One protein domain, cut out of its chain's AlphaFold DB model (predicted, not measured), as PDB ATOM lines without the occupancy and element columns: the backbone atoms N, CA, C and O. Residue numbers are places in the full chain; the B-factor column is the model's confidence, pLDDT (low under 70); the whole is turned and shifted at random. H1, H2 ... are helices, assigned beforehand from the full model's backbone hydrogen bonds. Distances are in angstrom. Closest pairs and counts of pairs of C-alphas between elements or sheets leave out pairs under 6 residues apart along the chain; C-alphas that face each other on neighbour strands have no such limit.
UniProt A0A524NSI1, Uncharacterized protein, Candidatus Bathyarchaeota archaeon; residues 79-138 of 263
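What this domain is: This is residues 79 to 138 of the 263 residues of an uncharacterized protein of Candidatus Bathyarchaeota archaeon (UniProt A0A524NSI1). The model is an open U of three helices: H2 is the long base, and H1 and H3 rise from its two ends toward the same side as two arms with an empty space between them. Each arm makes a corner with H2 through a tight link, and much of all three helices stands free. The printed part has 60 residues with three named helices, in the order H1, H2, H3, and no named strand; its class is all helix. It is extended, with a radius of gyration of the C-alphas of 16.5 A, and its C-alphas span 39 by 30 by 19 A.

How they stand to each other: The longest helix is H2, residues 97 to 116. H1, residues 79 to 93, is close to H2 but not clearly touching; their closest C-alphas, those of Trp 92 and Asp 100, are 7.0 A apart. H1 and H2 run opposite ways at a steep tilt of 69.8 degrees, only just short of about perpendicular. H3, residues 120 to 136, is also close to H2 but not clearly touching; their closest C-alphas, those of Trp 115 and Lys 123, are 7.5 A apart. H2 and H3 run opposite ways at a steep tilt of 66 degrees. H1 and H3 are apart. In H1, H2 and H3 every pair of O i and N i+4 is within hydrogen-bond range.

Where its parts are: H2 measures 28.6 A from its first to its last C-alpha, beginning at C-alpha 97 (-6.034, -7.314, -91.941). H1 measures 20.5 A and begins at C-alpha 79 (18.852, -11.257, -76.322). H3 measures 24.1 A and ends at C-alpha 136 (-0.129, -4.745, -55.004).

The domain as a whole: The two C-alphas farthest apart, those of Asp 79 and Asp 120, are 41.1 A apart. The printed part has no cut, and both links are tight, with 3 residues each. The mean pLDDT of the printed part is 86.9, and residue 138 is under 70.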
ATOM      1  N   ASP A  79      18.863 -10.887 -74.903       85.25
ATOM      2  CA  ASP A  79      18.852 -11.257 -76.322       85.25
ATOM      3  C   ASP A  79      17.761 -12.278 -76.660       85.25
ATOM      4  O   ASP A  79      17.106 -12.187 -77.699       85.25
ATOM      5  N   GLU A  80      17.536 -13.267 -75.789       85.69
ATOM      6  CA  GLU A  80      16.463 -14.243 -75.981       85.69
ATOM      7  C   GLU A  80      15.085 -13.598 -75.850       85.69
ATOM      8  O   GLU A  80      14.196 -13.883 -76.654       85.69
ATOM      9  N   ARG A  81      14.895 -12.718 -74.859       84.00
ATOM     10  CA  ARG A  81      13.642 -11.965 -74.688       84.00
ATOM     11  C   ARG A  81      13.371 -11.089 -75.904       84.00
ATOM     12  O   ARG A  81      12.245 -11.093 -76.400       84.00
ATOM     13  N   LYS A  82      14.399 -10.404 -76.410       83.44
ATOM     14  CA  LYS A  82      14.328  -9.571 -77.609       83.44
ATOM     15  C   LYS A  82      13.927 -10.392 -78.830       83.44
ATOM     16  O   LYS A  82      12.895 -10.100 -79.422       83.44
ATOM     17  N   LYS A  83      14.630 -11.492 -79.125       89.06
ATOM     18  CA  LYS A  83      14.302 -12.381 -80.257       89.06
ATOM     19  C   LYS A  83      12.891 -12.959 -80.176       89.06
ATOM     20  O   LYS A  83      12.217 -13.082 -81.194       89.06
ATOM     21  N   ILE A  84      12.430 -13.330 -78.979       85.25
ATOM     22  CA  ILE A  84      11.054 -13.809 -78.784       85.25
ATOM     23  C   ILE A  84      10.057 -12.680 -79.052       85.25
ATOM     24  O   ILE A  84       9.067 -12.900 -79.746       85.25
ATOM     25  N   SER A  85      10.320 -11.485 -78.523       84.25
ATOM     26  CA  SER A  85       9.461 -10.319 -78.729       84.25
ATOM     27  C   SER A  85       9.364  -9.943 -80.208       84.25
ATOM     28  O   SER A  85       8.259  -9.738 -80.700       84.25
ATOM     29  N   GLU A  86      10.492  -9.905 -80.916       86.62
ATOM     30  CA  GLU A  86      10.561  -9.652 -82.359       86.62
ATOM     31  C   GLU A  86       9.854 -10.754 -83.150       86.62
ATOM     32  O   GLU A  86       9.100 -10.467 -84.068       86.62
ATOM     33  N   GLY A  87      10.035 -12.025 -82.778       87.38
ATOM     34  CA  GLY A  87       9.373 -13.145 -83.448       87.38
ATOM     35  C   GLY A  87       7.848 -13.104 -83.328       87.38
ATOM     36  O   GLY A  87       7.153 -13.374 -84.306       87.38
ATOM     37  N   ILE A  88       7.325 -12.746 -82.150       84.69
ATOM     38  CA  ILE A  88       5.881 -12.552 -81.944       84.69
ATOM     39  C   ILE A  88       5.391 -11.383 -82.790       84.69
ATOM     40  O   ILE A  88       4.376 -11.509 -83.464       84.69
ATOM     41  N   GLN A  89       6.111 -10.267 -82.782       82.06
ATOM     42  CA  GLN A  89       5.717  -9.098 -83.551       82.06
ATOM     43  C   GLN A  89       5.733  -9.372 -85.058       82.06
ATOM     44  O   GLN A  89       4.723  -9.166 -85.712       82.06
ATOM     45  N   ASN A  90       6.824  -9.916 -85.594       86.12
ATOM     46  CA  ASN A  90       6.941 -10.256 -87.013       86.12
ATOM     47  C   ASN A  90       5.834 -11.215 -87.467       86.12
ATOM     48  O   ASN A  90       5.426 -11.188 -88.626       86.12
ATOM     49  N   HIS A  91       5.353 -12.078 -86.565       86.88
ATOM     50  CA  HIS A  91       4.198 -12.916 -86.848       86.88
ATOM     51  C   HIS A  91       2.927 -12.090 -87.060       86.88
ATOM     52  O   HIS A  91       2.235 -12.356 -88.035       86.88
ATOM     53  N   TRP A  92       2.643 -11.120 -86.184       83.38
ATOM     54  CA  TRP A  92       1.469 -10.244 -86.274       83.38
ATOM     55  C   TRP A  92       1.567  -9.243 -87.432       83.38
ATOM     56  O   TRP A  92       0.626  -9.136 -88.209       83.38
ATOM     57  N   ASP A  93       2.720  -8.595 -87.613       83.00
ATOM     58  CA  ASP A  93       2.966  -7.620 -88.689       83.00
ATOM     59  C   ASP A  93       2.885  -8.261 -90.086       83.00
ATOM     60  O   ASP A  93       2.618  -7.591 -91.080       83.00
ATOM     61  N   GLY A  94       3.128  -9.573 -90.172       87.50
ATOM     62  CA  GLY A  94       3.031 -10.342 -91.411       87.50
ATOM     63  C   GLY A  94       1.619 -10.826 -91.761       87.50
ATOM     64  O   GLY A  94       1.460 -11.468 -92.802       87.50
ATOM     65  N   LEU A  95       0.611 -10.592 -90.913       90.06
ATOM     66  CA  LEU A  95      -0.773 -10.986 -91.194       90.06
ATOM     67  C   LEU A  95      -1.464  -9.952 -92.089       90.06
ATOM     68  O   LEU A  95      -1.209  -8.753 -91.996       90.06
ATOM     69  N   THR A  96      -2.382 -10.408 -92.945       93.56
ATOM     70  CA  THR A  96      -3.313  -9.483 -93.608       93.56
ATOM     71  C   THR A  96      -4.340  -8.974 -92.592       93.56
ATOM     72  O   THR A  96      -4.583  -9.665 -91.597       93.56
ATOM     73  N   PRO A  97      -4.989  -7.820 -92.831       89.06
ATOM     74  CA  PRO A  97      -6.034  -7.314 -91.941       89.06
ATOM     75  C   PRO A  97      -7.135  -8.346 -91.646       89.06
ATOM     76  O   PRO A  97      -7.589  -8.471 -90.513       89.06
ATOM     77  N   GLU A  98      -7.525  -9.141 -92.645       92.25
ATOM     78  CA  GLU A  98      -8.545 -10.183 -92.496       92.25
ATOM     79  C   GLU A  98      -8.058 -11.352 -91.628       92.25
ATOM     80  O   GLU A  98      -8.818 -11.885 -90.819       92.25
ATOM     81  N   GLU A  99      -6.794 -11.761 -91.775       91.25
ATOM     82  CA  GLU A  99      -6.212 -12.834 -90.964       91.25
ATOM     83  C   GLU A  99      -5.974 -12.373 -89.522       91.25
ATOM     84  O   GLU A  99      -6.276 -13.130 -88.600       91.25
ATOM     85  N   ASP A 100      -5.482 -11.147 -89.309       87.00
ATOM     86  CA  ASP A 100      -5.330 -10.561 -87.971       87.00
ATOM     87  C   ASP A 100      -6.674 -10.530 -87.236       87.00
ATOM     88  O   ASP A 100      -6.790 -11.062 -86.127       87.00
ATOM     89  N   GLN A 101      -7.717 -10.019 -87.898       87.50
ATOM     90  CA  GLN A 101      -9.064  -9.971 -87.337       87.50
ATOM     91  C   GLN A 101      -9.576 -11.372 -86.984       87.50
ATOM     92  O   GLN A 101      -9.989 -11.611 -85.847       87.50
ATOM     93  N   ARG A 102      -9.466 -12.334 -87.911       92.38
ATOM     94  CA  ARG A 102      -9.893 -13.718 -87.657       92.38
ATOM     95  C   ARG A 102      -9.158 -14.326 -86.463       92.38
ATOM     96  O   ARG A 102      -9.769 -14.975 -85.616       92.38
ATOM     97  N   ARG A 103      -7.843 -14.112 -86.350       89.38
ATOM     98  CA  ARG A 103      -7.036 -14.633 -85.233       89.38
ATOM     99  C   ARG A 103      -7.435 -14.015 -83.901       89.38
ATOM    100  O   ARG A 103      -7.477 -14.732 -82.899       89.38
ATOM    101  N   ARG A 104      -7.721 -12.712 -83.873       85.81
ATOM    102  CA  ARG A 104      -8.213 -12.010 -82.679       85.81
ATOM    103  C   ARG A 104      -9.563 -12.556 -82.231       85.81
ATOM    104  O   ARG A 104      -9.716 -12.858 -81.049       85.81
ATOM    105  N   GLU A 105     -10.482 -12.782 -83.163       89.56
ATOM    106  CA  GLU A 105     -11.783 -13.399 -82.888       89.56
ATOM    107  C   GLU A 105     -11.634 -14.829 -82.348       89.56
ATOM    108  O   GLU A 105     -12.181 -15.158 -81.298       89.56
ATOM    109  N   GLU A 106     -10.804 -15.665 -82.980       90.69
ATOM    110  CA  GLU A 106     -10.515 -17.025 -82.505       90.69
ATOM    111  C   GLU A 106      -9.873 -17.043 -81.105       90.69
ATOM    112  O   GLU A 106     -10.064 -17.981 -80.326       90.69
ATOM    113  N   MET A 107      -9.037 -16.054 -80.776       85.94
ATOM    114  CA  MET A 107      -8.465 -15.911 -79.433       85.94
ATOM    115  C   MET A 107      -9.522 -15.490 -78.411       85.94
ATOM    116  O   MET A 107      -9.574 -16.088 -77.334       85.94
ATOM    117  N   ALA A 108     -10.360 -14.508 -78.750       85.25
ATOM    118  CA  ALA A 108     -11.441 -14.037 -77.894       85.25
ATOM    119  C   ALA A 108     -12.431 -15.168 -77.588       85.25
ATOM    120  O   ALA A 108     -12.735 -15.417 -76.423       85.25
ATOM    121  N   GLU A 109     -12.837 -15.927 -78.606       91.12
ATOM    122  CA  GLU A 109     -13.765 -17.044 -78.442       91.12
ATOM    123  C   GLU A 109     -13.171 -18.156 -77.573       91.12
ATOM    124  O   GLU A 109     -13.807 -18.630 -76.634       91.12
ATOM    125  N   ARG A 110     -11.903 -18.528 -77.789       89.62
ATOM    126  CA  ARG A 110     -11.224 -19.508 -76.921       89.62
ATOM    127  C   ARG A 110     -11.144 -19.045 -75.471       89.62
ATOM    128  O   ARG A 110     -11.290 -19.871 -74.570       89.62
ATOM    129  N   ALA A 111     -10.888 -17.759 -75.235       86.62
ATOM    130  CA  ALA A 111     -10.868 -17.200 -73.889       86.62
ATOM    131  C   ALA A 111     -12.260 -17.256 -73.245       86.62
ATOM    132  O   ALA A 111     -12.375 -17.646 -72.084       86.62
ATOM    133  N   ARG A 112     -13.303 -16.938 -74.019       88.44
ATOM    134  CA  ARG A 112     -14.700 -16.972 -73.585       88.44
ATOM    135  C   ARG A 112     -15.152 -18.386 -73.233       88.44
ATOM    136  O   ARG A 112     -15.624 -18.617 -72.127       88.44
ATOM    137  N   LEU A 113     -14.900 -19.348 -74.122       92.06
ATOM    138  CA  LEU A 113     -15.168 -20.760 -73.869       92.06
ATOM    139  C   LEU A 113     -14.421 -21.219 -72.621       92.06
ATOM    140  O   LEU A 113     -15.034 -21.763 -71.711       92.06
ATOM    141  N   LYS A 114     -13.114 -20.949 -72.528       89.00
ATOM    142  CA  LYS A 114     -12.330 -21.317 -71.344       89.00
ATOM    143  C   LYS A 114     -12.945 -20.753 -70.064       89.00
ATOM    144  O   LYS A 114     -13.016 -21.488 -69.091       89.00
ATOM    145  N   TRP A 115     -13.377 -19.494 -70.065       88.12
ATOM    146  CA  TRP A 115     -14.060 -18.883 -68.926       88.12
ATOM    147  C   TRP A 115     -15.362 -19.607 -68.583       88.12
ATOM    148  O   TRP A 115     -15.583 -19.932 -67.422       88.12
ATOM    149  N   ASP A 116     -16.191 -19.911 -69.580       91.94
ATOM    150  CA  ASP A 116     -17.462 -20.612 -69.389       91.94
ATOM    151  C   ASP A 116     -17.254 -22.027 -68.806       91.94
ATOM    152  O   ASP A 116     -18.062 -22.468 -67.989       91.94
ATOM    153  N   TRP A 117     -16.135 -22.686 -69.135       93.06
ATOM    154  CA  TRP A 117     -15.728 -23.990 -68.592       93.06
ATOM    155  C   TRP A 117     -15.184 -23.960 -67.154       93.06
ATOM    156  O   TRP A 117     -15.064 -25.023 -66.546       93.06
ATOM    157  N   LEU A 118     -14.836 -22.792 -66.605       90.88
ATOM    158  CA  LEU A 118     -14.371 -22.683 -65.218       90.88
ATOM    159  C   LEU A 118     -15.545 -22.778 -64.239       90.88
ATOM    160  O   LEU A 118     -16.600 -22.166 -64.444       90.88
ATOM    161  N   SER A 119     -15.326 -23.485 -63.131       94.19
ATOM    162  CA  SER A 119     -16.239 -23.485 -61.986       94.19
ATOM    163  C   SER A 119     -16.335 -22.098 -61.339       94.19
ATOM    164  O   SER A 119     -15.443 -21.257 -61.482       94.19
ATOM    165  N   ASP A 120     -17.409 -21.848 -60.590       93.69
ATOM    166  CA  ASP A 120     -17.597 -20.569 -59.892       93.69
ATOM    167  C   ASP A 120     -16.476 -20.290 -58.878       93.69
ATOM    168  O   ASP A 120     -16.049 -19.143 -58.716       93.69
ATOM    169  N   GLU A 121     -15.943 -21.338 -58.244       92.94
ATOM    170  CA  GLU A 121     -14.806 -21.236 -57.330       92.94
ATOM    171  C   GLU A 121     -13.520 -20.828 -58.069       92.94
ATOM    172  O   GLU A 121     -12.830 -19.904 -57.634       92.94
ATOM    173  N   GLU A 122     -13.231 -21.419 -59.234       91.00
ATOM    174  CA  GLU A 122     -12.083 -21.033 -60.069       91.00
ATOM    175  C   GLU A 122     -12.209 -19.603 -60.606       91.00
ATOM    176  O   GLU A 122     -11.237 -18.841 -60.575       91.00
ATOM    177  N   LYS A 123     -13.408 -19.204 -61.055       91.88
ATOM    178  CA  LYS A 123     -13.694 -17.829 -61.496       91.88
ATOM    179  C   LYS A 123     -13.457 -16.835 -60.365       91.88
ATOM    180  O   LYS A 123     -12.746 -15.846 -60.552       91.88
ATOM    181  N   SER A 124     -14.002 -17.114 -59.181       90.31
ATOM    182  CA  SER A 124     -13.818 -16.287 -57.985       90.31
ATOM    183  C   SER A 124     -12.343 -16.201 -57.579       90.31
ATOM    184  O   SER A 124     -11.820 -15.109 -57.342       90.31
ATOM    185  N   GLY A 125     -11.630 -17.331 -57.599       92.50
ATOM    186  CA  GLY A 125     -10.194 -17.398 -57.336       92.50
ATOM    187  C   GLY A 125      -9.366 -16.562 -58.316       92.50
ATOM    188  O   GLY A 125      -8.481 -15.810 -57.892       92.50
ATOM    189  N   MET A 126      -9.679 -16.622 -59.616       87.19
ATOM    190  CA  MET A 126      -9.042 -15.787 -60.644       87.19
ATOM    191  C   MET A 126      -9.312 -14.297 -60.419       87.19
ATOM    192  O   MET A 126      -8.369 -13.504 -60.433       87.19
ATOM    193  N   ILE A 127     -10.567 -13.911 -60.169       87.31
ATOM    194  CA  ILE A 127     -10.942 -12.512 -59.914       87.31
ATOM    195  C   ILE A 127     -10.228 -11.987 -58.666       87.31
ATOM    196  O   ILE A 127      -9.618 -10.919 -58.713       87.31
ATOM    197  N   SER A 128     -10.246 -12.743 -57.569       88.44
ATOM    198  CA  SER A 128      -9.579 -12.374 -56.316       88.44
ATOM    199  C   SER A 128      -8.069 -12.197 -56.506       88.44
ATOM    200  O   SER A 128      -7.493 -11.199 -56.064       88.44
ATOM    201  N   SER A 129      -7.431 -13.114 -57.240       86.94
ATOM    202  CA  SER A 129      -6.001 -13.038 -57.563       86.94
ATOM    203  C   SER A 129      -5.675 -11.819 -58.426       86.94
ATOM    204  O   SER A 129      -4.707 -11.110 -58.151       86.94
ATOM    205  N   MET A 130      -6.506 -11.525 -59.430       82.88
ATOM    206  CA  MET A 130      -6.370 -10.335 -60.272       82.88
ATOM    207  C   MET A 130      -6.527  -9.049 -59.453       82.88
ATOM    208  O   MET A 130      -5.701  -8.146 -59.554       82.88
ATOM    209  N   GLN A 131      -7.541  -8.975 -58.589       80.69
ATOM    210  CA  GLN A 131      -7.741  -7.837 -57.692       80.69
ATOM    211  C   GLN A 131      -6.566  -7.656 -56.729       80.69
ATOM    212  O   GLN A 131      -6.139  -6.528 -56.492       80.69
ATOM    213  N   LYS A 132      -6.022  -8.748 -56.180       85.75
ATOM    214  CA  LYS A 132      -4.843  -8.710 -55.310       85.75
ATOM    215  C   LYS A 132      -3.627  -8.167 -56.060       85.75
ATOM    216  O   LYS A 132      -3.017  -7.218 -55.580       85.75
ATOM    217  N   ALA A 133      -3.343  -8.690 -57.250       81.06
ATOM    218  CA  ALA A 133      -2.244  -8.215 -58.084       81.06
ATOM    219  C   ALA A 133      -2.405  -6.736 -58.480       81.06
ATOM    220  O   ALA A 133      -1.422  -6.000 -58.507       81.06
ATOM    221  N   ASN A 134      -3.636  -6.285 -58.751       75.06
ATOM    222  CA  ASN A 134      -3.919  -4.878 -59.036       75.06
ATOM    223  C   ASN A 134      -3.714  -3.989 -57.805       75.06
ATOM    224  O   ASN A 134      -3.179  -2.896 -57.941       75.06
ATOM    225  N   ARG A 135      -4.087  -4.452 -56.603       77.44
ATOM    226  CA  ARG A 135      -3.825  -3.727 -55.347       77.44
ATOM    227  C   ARG A 135      -2.334  -3.635 -55.037       77.44
ATOM    228  O   ARG A 135      -1.870  -2.568 -54.667       77.44
ATOM    229  N   GLU A 136      -1.587  -4.721 -55.212       79.50
ATOM    230  CA  GLU A 136      -0.129  -4.745 -55.004       79.50
ATOM    231  C   GLU A 136       0.616  -3.827 -55.978       79.50
ATOM    232  O   GLU A 136       1.673  -3.298 -55.650       79.50
ATOM    233  N   LYS A 137       0.054  -3.621 -57.172       74.31
ATOM    234  CA  LYS A 137       0.577  -2.701 -58.184       74.31
ATOM    235  C   LYS A 137      -0.064  -1.321 -58.144       74.31
ATOM    236  O   LYS A 137       0.252  -0.498 -58.994       74.31
ATOM    237  N   ALA A 138      -0.962  -1.049 -57.201       65.94
ATOM    238  CA  ALA A 138      -1.591   0.258 -57.105       65.94
ATOM    239  C   ALA A 138      -0.517   1.313 -56.802       65.94
ATOM    240  O   ALA A 138       0.232   1.186 -55.836       65.94
TER     241      ALA A 138